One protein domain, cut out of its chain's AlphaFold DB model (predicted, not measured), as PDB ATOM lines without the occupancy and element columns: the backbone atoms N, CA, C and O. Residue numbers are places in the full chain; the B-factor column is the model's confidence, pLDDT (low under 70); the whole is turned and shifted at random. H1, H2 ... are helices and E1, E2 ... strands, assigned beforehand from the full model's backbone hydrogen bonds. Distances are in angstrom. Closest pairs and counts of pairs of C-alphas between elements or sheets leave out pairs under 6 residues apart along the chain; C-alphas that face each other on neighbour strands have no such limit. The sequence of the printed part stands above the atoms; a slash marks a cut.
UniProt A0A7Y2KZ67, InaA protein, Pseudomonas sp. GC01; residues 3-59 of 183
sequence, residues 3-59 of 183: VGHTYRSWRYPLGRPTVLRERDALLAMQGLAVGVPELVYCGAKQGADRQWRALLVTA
ATOM      1  N   VAL A   3      -6.517   1.045 -27.151       82.62
ATOM      2  CA  VAL A   3      -6.220  -0.379 -27.404       82.62
ATOM      3  C   VAL A   3      -7.288  -1.241 -26.736       82.62
ATOM      4  O   VAL A   3      -7.551  -1.071 -25.554       82.62
ATOM      5  N   GLY A   4      -7.934  -2.132 -27.488       79.19
ATOM      6  CA  GLY A   4      -8.949  -3.050 -26.945       79.19
ATOM      7  C   GLY A   4     -10.307  -2.421 -26.587       79.19
ATOM      8  O   GLY A   4     -11.244  -3.146 -26.260       79.19
ATOM      9  N   HIS A   5     -10.473  -1.097 -26.702       82.69
ATOM     10  CA  HIS A   5     -11.751  -0.428 -26.438       82.69
ATOM     11  C   HIS A   5     -12.755  -0.700 -27.565       82.69
ATOM     12  O   HIS A   5     -12.568  -0.267 -28.706       82.69
ATOM     13  N   THR A   6     -13.832  -1.423 -27.251       86.81
ATOM     14  CA  THR A   6     -14.895  -1.762 -28.204       86.81
ATOM     15  C   THR A   6     -16.280  -1.575 -27.598       86.81
ATOM     16  O   THR A   6     -16.467  -1.671 -26.388       86.81
ATOM     17  N   TYR A   7     -17.271  -1.327 -28.453       84.75
ATOM     18  CA  TYR A   7     -18.687  -1.359 -28.097       84.75
ATOM     19  C   TYR A   7     -19.428  -2.356 -28.985       84.75
ATOM     20  O   TYR A   7     -19.043  -2.589 -30.133       84.75
ATOM     21  N   ARG A   8     -20.520  -2.924 -28.469       86.06
ATOM     22  CA  ARG A   8     -21.416  -3.805 -29.225       86.06
ATOM     23  C   ARG A   8     -22.740  -3.105 -29.496       86.06
ATOM     24  O   ARG A   8     -23.213  -2.293 -28.704       86.06
ATOM     25  N   SER A   9     -23.327  -3.400 -30.645       84.19
ATOM     26  CA  SER A   9     -24.671  -2.952 -31.022       84.19
ATOM     27  C   SER A   9     -25.270  -3.947 -32.009       84.19
ATOM     28  O   SER A   9     -24.536  -4.766 -32.550       84.19
ATOM     29  N   TRP A  10     -26.562  -3.836 -32.310       85.12
ATOM     30  CA  TRP A  10     -27.216  -4.668 -33.328       85.12
ATOM     31  C   TRP A  10     -26.492  -4.657 -34.683       85.12
ATOM     32  O   TRP A  10     -26.374  -5.690 -35.327       85.12
ATOM     33  N   ARG A  11     -25.932  -3.507 -35.083       85.31
ATOM     34  CA  ARG A  11     -25.135  -3.370 -36.314       85.31
ATOM     35  C   ARG A  11     -23.717  -3.947 -36.191       85.31
ATOM     36  O   ARG A  11     -23.097  -4.256 -37.201       85.31
ATOM     37  N   TYR A  12     -23.195  -4.070 -34.971       86.25
ATOM     38  CA  TYR A  12     -21.827  -4.514 -34.682       86.25
ATOM     39  C   TYR A  12     -21.824  -5.563 -33.555       86.25
ATOM     40  O   TYR A  12     -21.331  -5.281 -32.455       86.25
ATOM     41  N   PRO A  13     -22.400  -6.759 -33.782       86.88
ATOM     42  CA  PRO A  13     -22.521  -7.784 -32.744       86.88
ATOM     43  C   PRO A  13     -21.154  -8.330 -32.303       86.88
ATOM     44  O   PRO A  13     -20.963  -8.645 -31.130       86.88
ATOM     45  N   LEU A  14     -20.175  -8.344 -33.215       86.19
ATOM     46  CA  LEU A  14     -18.790  -8.764 -32.956       86.19
ATOM     47  C   LEU A  14     -17.912  -7.660 -32.337       86.19
ATOM     48  O   LEU A  14     -16.723  -7.865 -32.111       86.19
ATOM     49  N   GLY A  15     -18.497  -6.502 -32.024       86.31
ATOM     50  CA  GLY A  15     -17.789  -5.357 -31.462       86.31
ATOM     51  C   GLY A  15     -17.159  -4.451 -32.521       86.31
ATOM     52  O   GLY A  15     -16.718  -4.891 -33.580       86.31
ATOM     53  N   ARG A  16     -17.123  -3.152 -32.224       88.50
ATOM     54  CA  ARG A  16     -16.476  -2.117 -33.041       88.50
ATOM     55  C   ARG A  16     -15.677  -1.179 -32.138       88.50
ATOM     56  O   ARG A  16     -16.135  -0.920 -31.024       88.50
ATOM     57  N   PRO A  17     -14.529  -0.640 -32.580       89.19
ATOM     58  CA  PRO A  17     -13.792   0.361 -31.816       89.19
ATOM     59  C   PRO A  17     -14.662   1.552 -31.424       89.19
ATOM     60  O   PRO A  17     -15.350   2.128 -32.271       89.19
ATOM     61  N   THR A  18     -14.591   1.949 -30.158       88.44
ATOM     62  CA  THR A  18     -15.253   3.153 -29.621       88.44
ATOM     63  C   THR A  18     -14.821   4.419 -30.358       88.44
ATOM     64  O   THR A  18     -15.668   5.240 -30.687       88.44
ATOM     65  N   VAL A  19     -13.548   4.507 -30.763       90.19
ATOM     66  CA  VAL A  19     -13.021   5.595 -31.610       90.19
ATOM     67  C   VAL A  19     -13.851   5.820 -32.876       90.19
ATOM     68  O   VAL A  19     -14.112   6.956 -33.258       90.19
ATOM     69  N   LEU A  20     -14.305   4.751 -33.536       91.62
ATOM     70  CA  LEU A  20     -15.083   4.904 -34.765       91.62
ATOM     71  C   LEU A  20     -16.491   5.438 -34.494       91.62
ATOM     72  O   LEU A  20     -17.077   6.073 -35.363       91.62
ATOM     73  N   ARG A  21     -17.040   5.181 -33.304       91.19
ATOM     74  CA  ARG A  21     -18.313   5.765 -32.880       91.19
ATOM     75  C   ARG A  21     -18.167   7.254 -32.601       91.19
ATOM     76  O   ARG A  21     -19.003   8.021 -33.059       91.19
ATOM     77  N   GLU A  22     -17.119   7.639 -31.884       94.12
ATOM     78  CA  GLU A  22     -16.824   9.041 -31.594       94.12
ATOM     79  C   GLU A  22     -16.581   9.832 -32.885       94.12
ATOM     80  O   GLU A  22     -17.189  10.880 -33.085       94.12
ATOM     81  N   ARG A  23     -15.814   9.271 -33.829       95.50
ATOM     82  CA  ARG A  23     -15.658   9.821 -35.184       95.50
ATOM     83  C   ARG A  23     -17.002  10.057 -35.874       95.50
ATOM     84  O   ARG A  23     -17.236  11.134 -36.409       95.50
ATOM     85  N   ASP A  24     -17.871   9.044 -35.896       95.06
ATOM     86  CA  ASP A  24     -19.176   9.153 -36.557       95.06
ATOM     87  C   ASP A  24     -20.052  10.230 -35.887       95.06
ATOM     88  O   ASP A  24     -20.809  10.917 -36.572       95.06
ATOM     89  N   ALA A  25     -19.933  10.406 -34.566       96.44
ATOM     90  CA  ALA A  25     -20.605  11.477 -33.840       96.44
ATOM     91  C   ALA A  25     -20.030  12.859 -34.189       96.44
ATOM     92  O   ALA A  25     -20.813  13.750 -34.501       96.44
ATOM     93  N   LEU A  26     -18.702  13.029 -34.213       97.50
ATOM     94  CA  LEU A  26     -18.041  14.285 -34.599       97.50
ATOM     95  C   LEU A  26     -18.473  14.742 -35.999       97.50
ATOM     96  O   LEU A  26     -18.942  15.865 -36.160       97.50
ATOM     97  N   LEU A  27     -18.408  13.844 -36.986       97.31
ATOM     98  CA  LEU A  27     -18.823  14.140 -38.363       97.31
ATOM     99  C   LEU A  27     -20.303  14.535 -38.445       97.31
ATOM    100  O   LEU A  27     -20.675  15.452 -39.175       97.31
ATOM    101  N   ALA A  28     -21.163  13.857 -37.681       97.38
ATOM    102  CA  ALA A  28     -22.577  14.191 -37.657       97.38
ATOM    103  C   ALA A  28     -22.857  15.531 -36.966       97.38
ATOM    104  O   ALA A  28     -23.723  16.269 -37.425       97.38
ATOM    105  N   MET A  29     -22.132  15.858 -35.892       98.00
ATOM    106  CA  MET A  29     -22.248  17.154 -35.220       98.00
ATOM    107  C   MET A  29     -21.832  18.291 -36.155       98.00
ATOM    108  O   MET A  29     -22.576  19.262 -36.289       98.00
ATOM    109  N   GLN A  30     -20.722  18.129 -36.883       96.62
ATOM    110  CA  GLN A  30     -20.286  19.085 -37.908       96.62
ATOM    111  C   GLN A  30     -21.368  19.301 -38.977       96.62
ATOM    112  O   GLN A  30     -21.727  20.440 -39.267       96.62
ATOM    113  N   GLY A  31     -21.961  18.220 -39.498       97.25
ATOM    114  CA  GLY A  31     -23.059  18.302 -40.472       97.25
ATOM    115  C   GLY A  31     -24.344  18.957 -39.941       97.25
ATOM    116  O   GLY A  31     -25.173  19.401 -40.729       97.25
ATOM    117  N   LEU A  32     -24.512  19.042 -38.617       97.75
ATOM    118  CA  LEU A  32     -25.635  19.707 -37.941       97.75
ATOM    119  C   LEU A  32     -25.289  21.125 -37.460       97.75
ATOM    120  O   LEU A  32     -26.074  21.724 -36.719       97.75
ATOM    121  N   ALA A  33     -24.115  21.648 -37.832       97.12
ATOM    122  CA  ALA A  33     -23.574  22.905 -37.314       97.12
ATOM    123  C   ALA A  33     -23.542  22.950 -35.771       97.12
ATOM    124  O   ALA A  33     -23.791  23.981 -35.142       97.12
ATOM    125  N   VAL A  34     -23.284  21.812 -35.129       98.12
ATOM    126  CA  VAL A  34     -23.034  21.717 -33.686       98.12
ATOM    127  C   VAL A  34     -21.533  21.870 -33.480       98.12
ATOM    128  O   VAL A  34     -20.755  21.125 -34.076       98.12
ATOM    129  N   GLY A  35     -21.126  22.838 -32.657       97.81
ATOM    130  CA  GLY A  35     -19.712  23.061 -32.373       97.81
ATOM    131  C   GLY A  35     -19.104  21.837 -31.697       97.81
ATOM    132  O   GLY A  35     -19.610  21.363 -30.683       97.81
ATOM    133  N   VAL A  36     -18.033  21.315 -32.283       98.00
ATOM    134  CA  VAL A  36     -17.238  20.181 -31.801       98.00
ATOM    135  C   VAL A  36     -15.801  20.355 -32.294       98.00
ATOM    136  O   VAL A  36     -15.587  21.098 -33.257       98.00
ATOM    137  N   PRO A  37     -14.810  19.671 -31.699       96.81
ATOM    138  CA  PRO A  37     -13.457  19.649 -32.233       96.81
ATOM    139  C   PRO A  37     -13.431  19.152 -33.676       96.81
ATOM    140  O   PRO A  37     -14.076  18.155 -34.014       96.81
ATOM    141  N   GLU A  38     -12.654  19.818 -34.525       94.75
ATOM    142  CA  GLU A  38     -12.456  19.360 -35.894       94.75
ATOM    143  C   GLU A  38     -11.746  18.006 -35.898       94.75
ATOM    144  O   GLU A  38     -10.730  17.818 -35.229       94.75
ATOM    145  N   LEU A  39     -12.271  17.052 -36.664       96.12
ATOM    146  CA  LEU A  39     -11.628  15.765 -36.865       96.12
ATOM    147  C   LEU A  39     -10.426  15.900 -37.811       96.12
ATOM    148  O   LEU A  39     -10.605  16.022 -39.018       96.12
ATOM    149  N   VAL A  40      -9.211  15.770 -37.276       96.50
ATOM    150  CA  VAL A  40      -7.964  15.810 -38.062       96.50
ATOM    151  C   VAL A  40      -7.610  14.426 -38.600       96.50
ATOM    152  O   VAL A  40      -7.206  14.269 -39.750       96.50
ATOM    153  N   TYR A  41      -7.752  13.391 -37.771       95.94
ATOM    154  CA  TYR A  41      -7.439  12.023 -38.170       95.94
ATOM    155  C   TYR A  41      -8.257  11.001 -37.389       95.94
ATOM    156  O   TYR A  41      -8.438  11.108 -36.177       95.94
ATOM    157  N   CYS A  42      -8.686   9.940 -38.072       95.44
ATOM    158  CA  CYS A  42      -9.205   8.746 -37.424       95.44
ATOM    159  C   CYS A  42      -8.721   7.491 -38.144       95.44
ATOM    160  O   CYS A  42      -9.035   7.279 -39.314       95.44
ATOM    161  N   GLY A  43      -8.061   6.599 -37.411       93.38
ATOM    162  CA  GLY A  43      -7.659   5.286 -37.901       93.38
ATOM    163  C   GLY A  43      -7.972   4.200 -36.884       93.38
ATOM    164  O   GLY A  43      -7.773   4.383 -35.684       93.38
ATOM    165  N   ALA A  44      -8.435   3.049 -37.361       93.75
ATOM    166  CA  ALA A  44      -8.588   1.849 -36.551       93.75
ATOM    167  C   ALA A  44      -8.132   0.633 -37.356       93.75
ATOM    168  O   ALA A  44      -8.554   0.453 -38.497       93.75
ATOM    169  N   LYS A  45      -7.284  -0.201 -36.755       92.50
ATOM    170  CA  LYS A  45      -6.838  -1.464 -37.347       92.50
ATOM    171  C   LYS A  45      -6.871  -2.581 -36.321       92.50
ATOM    172  O   LYS A  45      -6.650  -2.338 -35.133       92.50
ATOM    173  N   GLN A  46      -7.116  -3.795 -36.787       89.88
ATOM    174  CA  GLN A  46      -7.003  -4.989 -35.967       89.88
ATOM    175  C   GLN A  46      -5.597  -5.578 -36.140       89.88
ATOM    176  O   GLN A  46      -5.107  -5.694 -37.263       89.88
ATOM    177  N   GLY A  47      -4.913  -5.864 -35.033       86.56
ATOM    178  CA  GLY A  47      -3.614  -6.535 -35.047       86.56
ATOM    179  C   GLY A  47      -3.741  -8.041 -35.287       86.56
ATOM    180  O   GLY A  47      -4.839  -8.600 -35.253       86.56
ATOM    181  N   ALA A  48      -2.603  -8.714 -35.484       87.88
ATOM    182  CA  ALA A  48      -2.538 -10.179 -35.581       87.88
ATOM    183  C   ALA A  48      -3.064 -10.881 -34.308       87.88
ATOM    184  O   ALA A  48      -3.594 -11.984 -34.371       87.88
ATOM    185  N   ASP A  49      -2.998 -10.189 -33.169       88.31
ATOM    186  CA  ASP A  49      -3.566 -10.548 -31.862       88.31
ATOM    187  C   ASP A  49      -5.103 -10.415 -31.790       88.31
ATOM    188  O   ASP A  49      -5.693 -10.570 -30.719       88.31
ATOM    189  N   ARG A  50      -5.767 -10.090 -32.909       85.00
ATOM    190  CA  ARG A  50      -7.196  -9.744 -32.995       85.00
ATOM    191  C   ARG A  50      -7.599  -8.547 -32.123       85.00
ATOM    192  O   ARG A  50      -8.796  -8.302 -31.954       85.00
ATOM    193  N   GLN A  51      -6.648  -7.757 -31.624       86.62
ATOM    194  CA  GLN A  51      -6.926  -6.568 -30.822       86.62
ATOM    195  C   GLN A  51      -7.061  -5.331 -31.700       86.62
ATOM    196  O   GLN A  51      -6.288  -5.102 -32.634       86.62
ATOM    197  N   TRP A  52      -8.030  -4.484 -31.366       89.31
ATOM    198  CA  TRP A  52      -8.180  -3.190 -32.015       89.31
ATOM    199  C   TRP A  52      -7.146  -2.196 -31.500       89.31
ATOM    200  O   TRP A  52      -6.965  -2.027 -30.293       89.31
ATOM    201  N   ARG A  53      -6.508  -1.494 -32.434       92.50
ATOM    202  CA  ARG A  53      -5.628  -0.353 -32.183       92.50
ATOM    203  C   ARG A  53      -6.193   0.827 -32.954       92.50
ATOM    204  O   ARG A  53      -6.275   0.774 -34.183       92.50
ATOM    205  N   ALA A  54      -6.605   1.863 -32.234       91.88
ATOM    206  CA  ALA A  54      -7.247   3.024 -32.826       91.88
ATOM    207  C   ALA A  54      -6.634   4.343 -32.342       91.88
ATOM    208  O   ALA A  54      -6.148   4.469 -31.211       91.88
ATOM    209  N   LEU A  55      -6.658   5.330 -33.229       93.62
ATOM    210  CA  LEU A  55      -6.206   6.689 -32.986       93.62
ATOM    211  C   LEU A  55      -7.251   7.648 -33.549       93.62
ATOM    212  O   LEU A  55      -7.592   7.560 -34.726       93.62
ATOM    213  N   LEU A  56      -7.725   8.539 -32.687       94.56
ATOM    214  CA  LEU A  56      -8.515   9.710 -33.028       94.56
ATOM    215  C   LEU A  56      -7.662  10.928 -32.688       94.56
ATOM    216  O   LEU A  56      -7.069  10.962 -31.607       94.56
ATOM    217  N   VAL A  57      -7.575  11.876 -33.610       95.75
ATOM    218  CA  VAL A  57      -6.923  13.168 -33.411       95.75
ATOM    219  C   VAL A  57      -7.918  14.235 -33.819       95.75
ATOM    220  O   VAL A  57      -8.458  14.189 -34.927       95.75
ATOM    221  N   THR A  58      -8.149  15.182 -32.922       96.31
ATOM    222  CA  THR A  58      -8.974  16.355 -33.172       96.31
ATOM    223  C   THR A  58      -8.152  17.619 -32.981       96.31
ATOM    224  O   THR A  58      -7.174  17.606 -32.229       96.31
ATOM    225  N   ALA A  59      -8.549  18.703 -33.640       95.50
ATOM    226  CA  ALA A  59      -7.983  20.018 -33.376       95.50
ATOM    227  C   ALA A  59      -8.248  20.428 -31.919       95.50
ATOM    228  O   ALA A  59      -9.252  20.025 -31.318       95.50
TER     229      ALA A  59
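AT A GLANCE: This is residues 3 to 59 of the 183 residues of the protein "InaA protein" of Pseudomonas sp. GC01 (UniProt A0A7Y2KZ67). A long two-stranded hairpin, E3 and E4, makes a slab with the helix H1 over one face, running roughly along the strands. A smaller hairpin, E1 and E2, sits by the first residues of H1 on the same side of the slab, with E1 running crosswise to the long strands. The printed part has 57 residues with one named helix and four named strands, in the order E1, E2, H1, E3, E4; the class is mixed, helices and strands, and each sheet is an antiparallel pair. It is only just loose, close to compact, with a radius of gyration of the C-alphas of 12.5 A, and its outline is only just flat, spanning 38 by 25 by 11 A.

IN THESE COORDINATES: E3 is residues 39 to 46, 21.3 A from first to last C-alpha, and E4 is residues 52 to 58, 19.6 A; C-alpha 58 is at (-8.974, 16.355, -33.172). H1 is residues 18 to 31, 20.2 A long, beginning with C-alpha 18 at (-15.253, 3.153, -29.621). E1 is residues 6 to 9, 10.2 A, with C-alpha 6 at (-14.895, -1.762, -28.204). E2 is residues 12 to 17, 9.8 A.

HOW THE PARTS SIT: E3 and E4 are a hairpin of antiparallel neighbours, their directions at 177 degrees; N 43 and O 55 are 2.9 A apart and N 57 and O 41 are 2.8 A apart, both within hydrogen-bond range. H1 and E3 have 8 pairs of C-alphas within 8 A, the closest being those of Arg 23 and Cys 42, 6.9 A apart. H1 and E4 have 4 such pairs, the closest being the C-alphas of Val 19 and Leu 56, 6.3 A apart. In H1 every O i to N i+4 pair is within hydrogen-bond range. E1 and E2 are a second antiparallel hairpin, at 144 degrees, with N 7 and O 16 within hydrogen-bond range at 2.8 A. The closest C-alphas of E1 and H1, those of Thr 6 and Thr 18, are 5.1 A apart. The closest C-alphas of E2 and E4 are those of Pro 17 and Trp 52, 6.6 A apart. E1 and E3 are apart.

THE WHOLE: The two C-alphas farthest apart, those of Ala 33 and Asp 49, are separated by 39.4 A. The printed part, residues 3 to 59, has no cut. The links E1 to E2, E2 to H1 and E3 to E4 are tight, and the link H1 to E3, seven residues, is short. The mean pLDDT of the printed part is 91.7, and no printed residue is under 70.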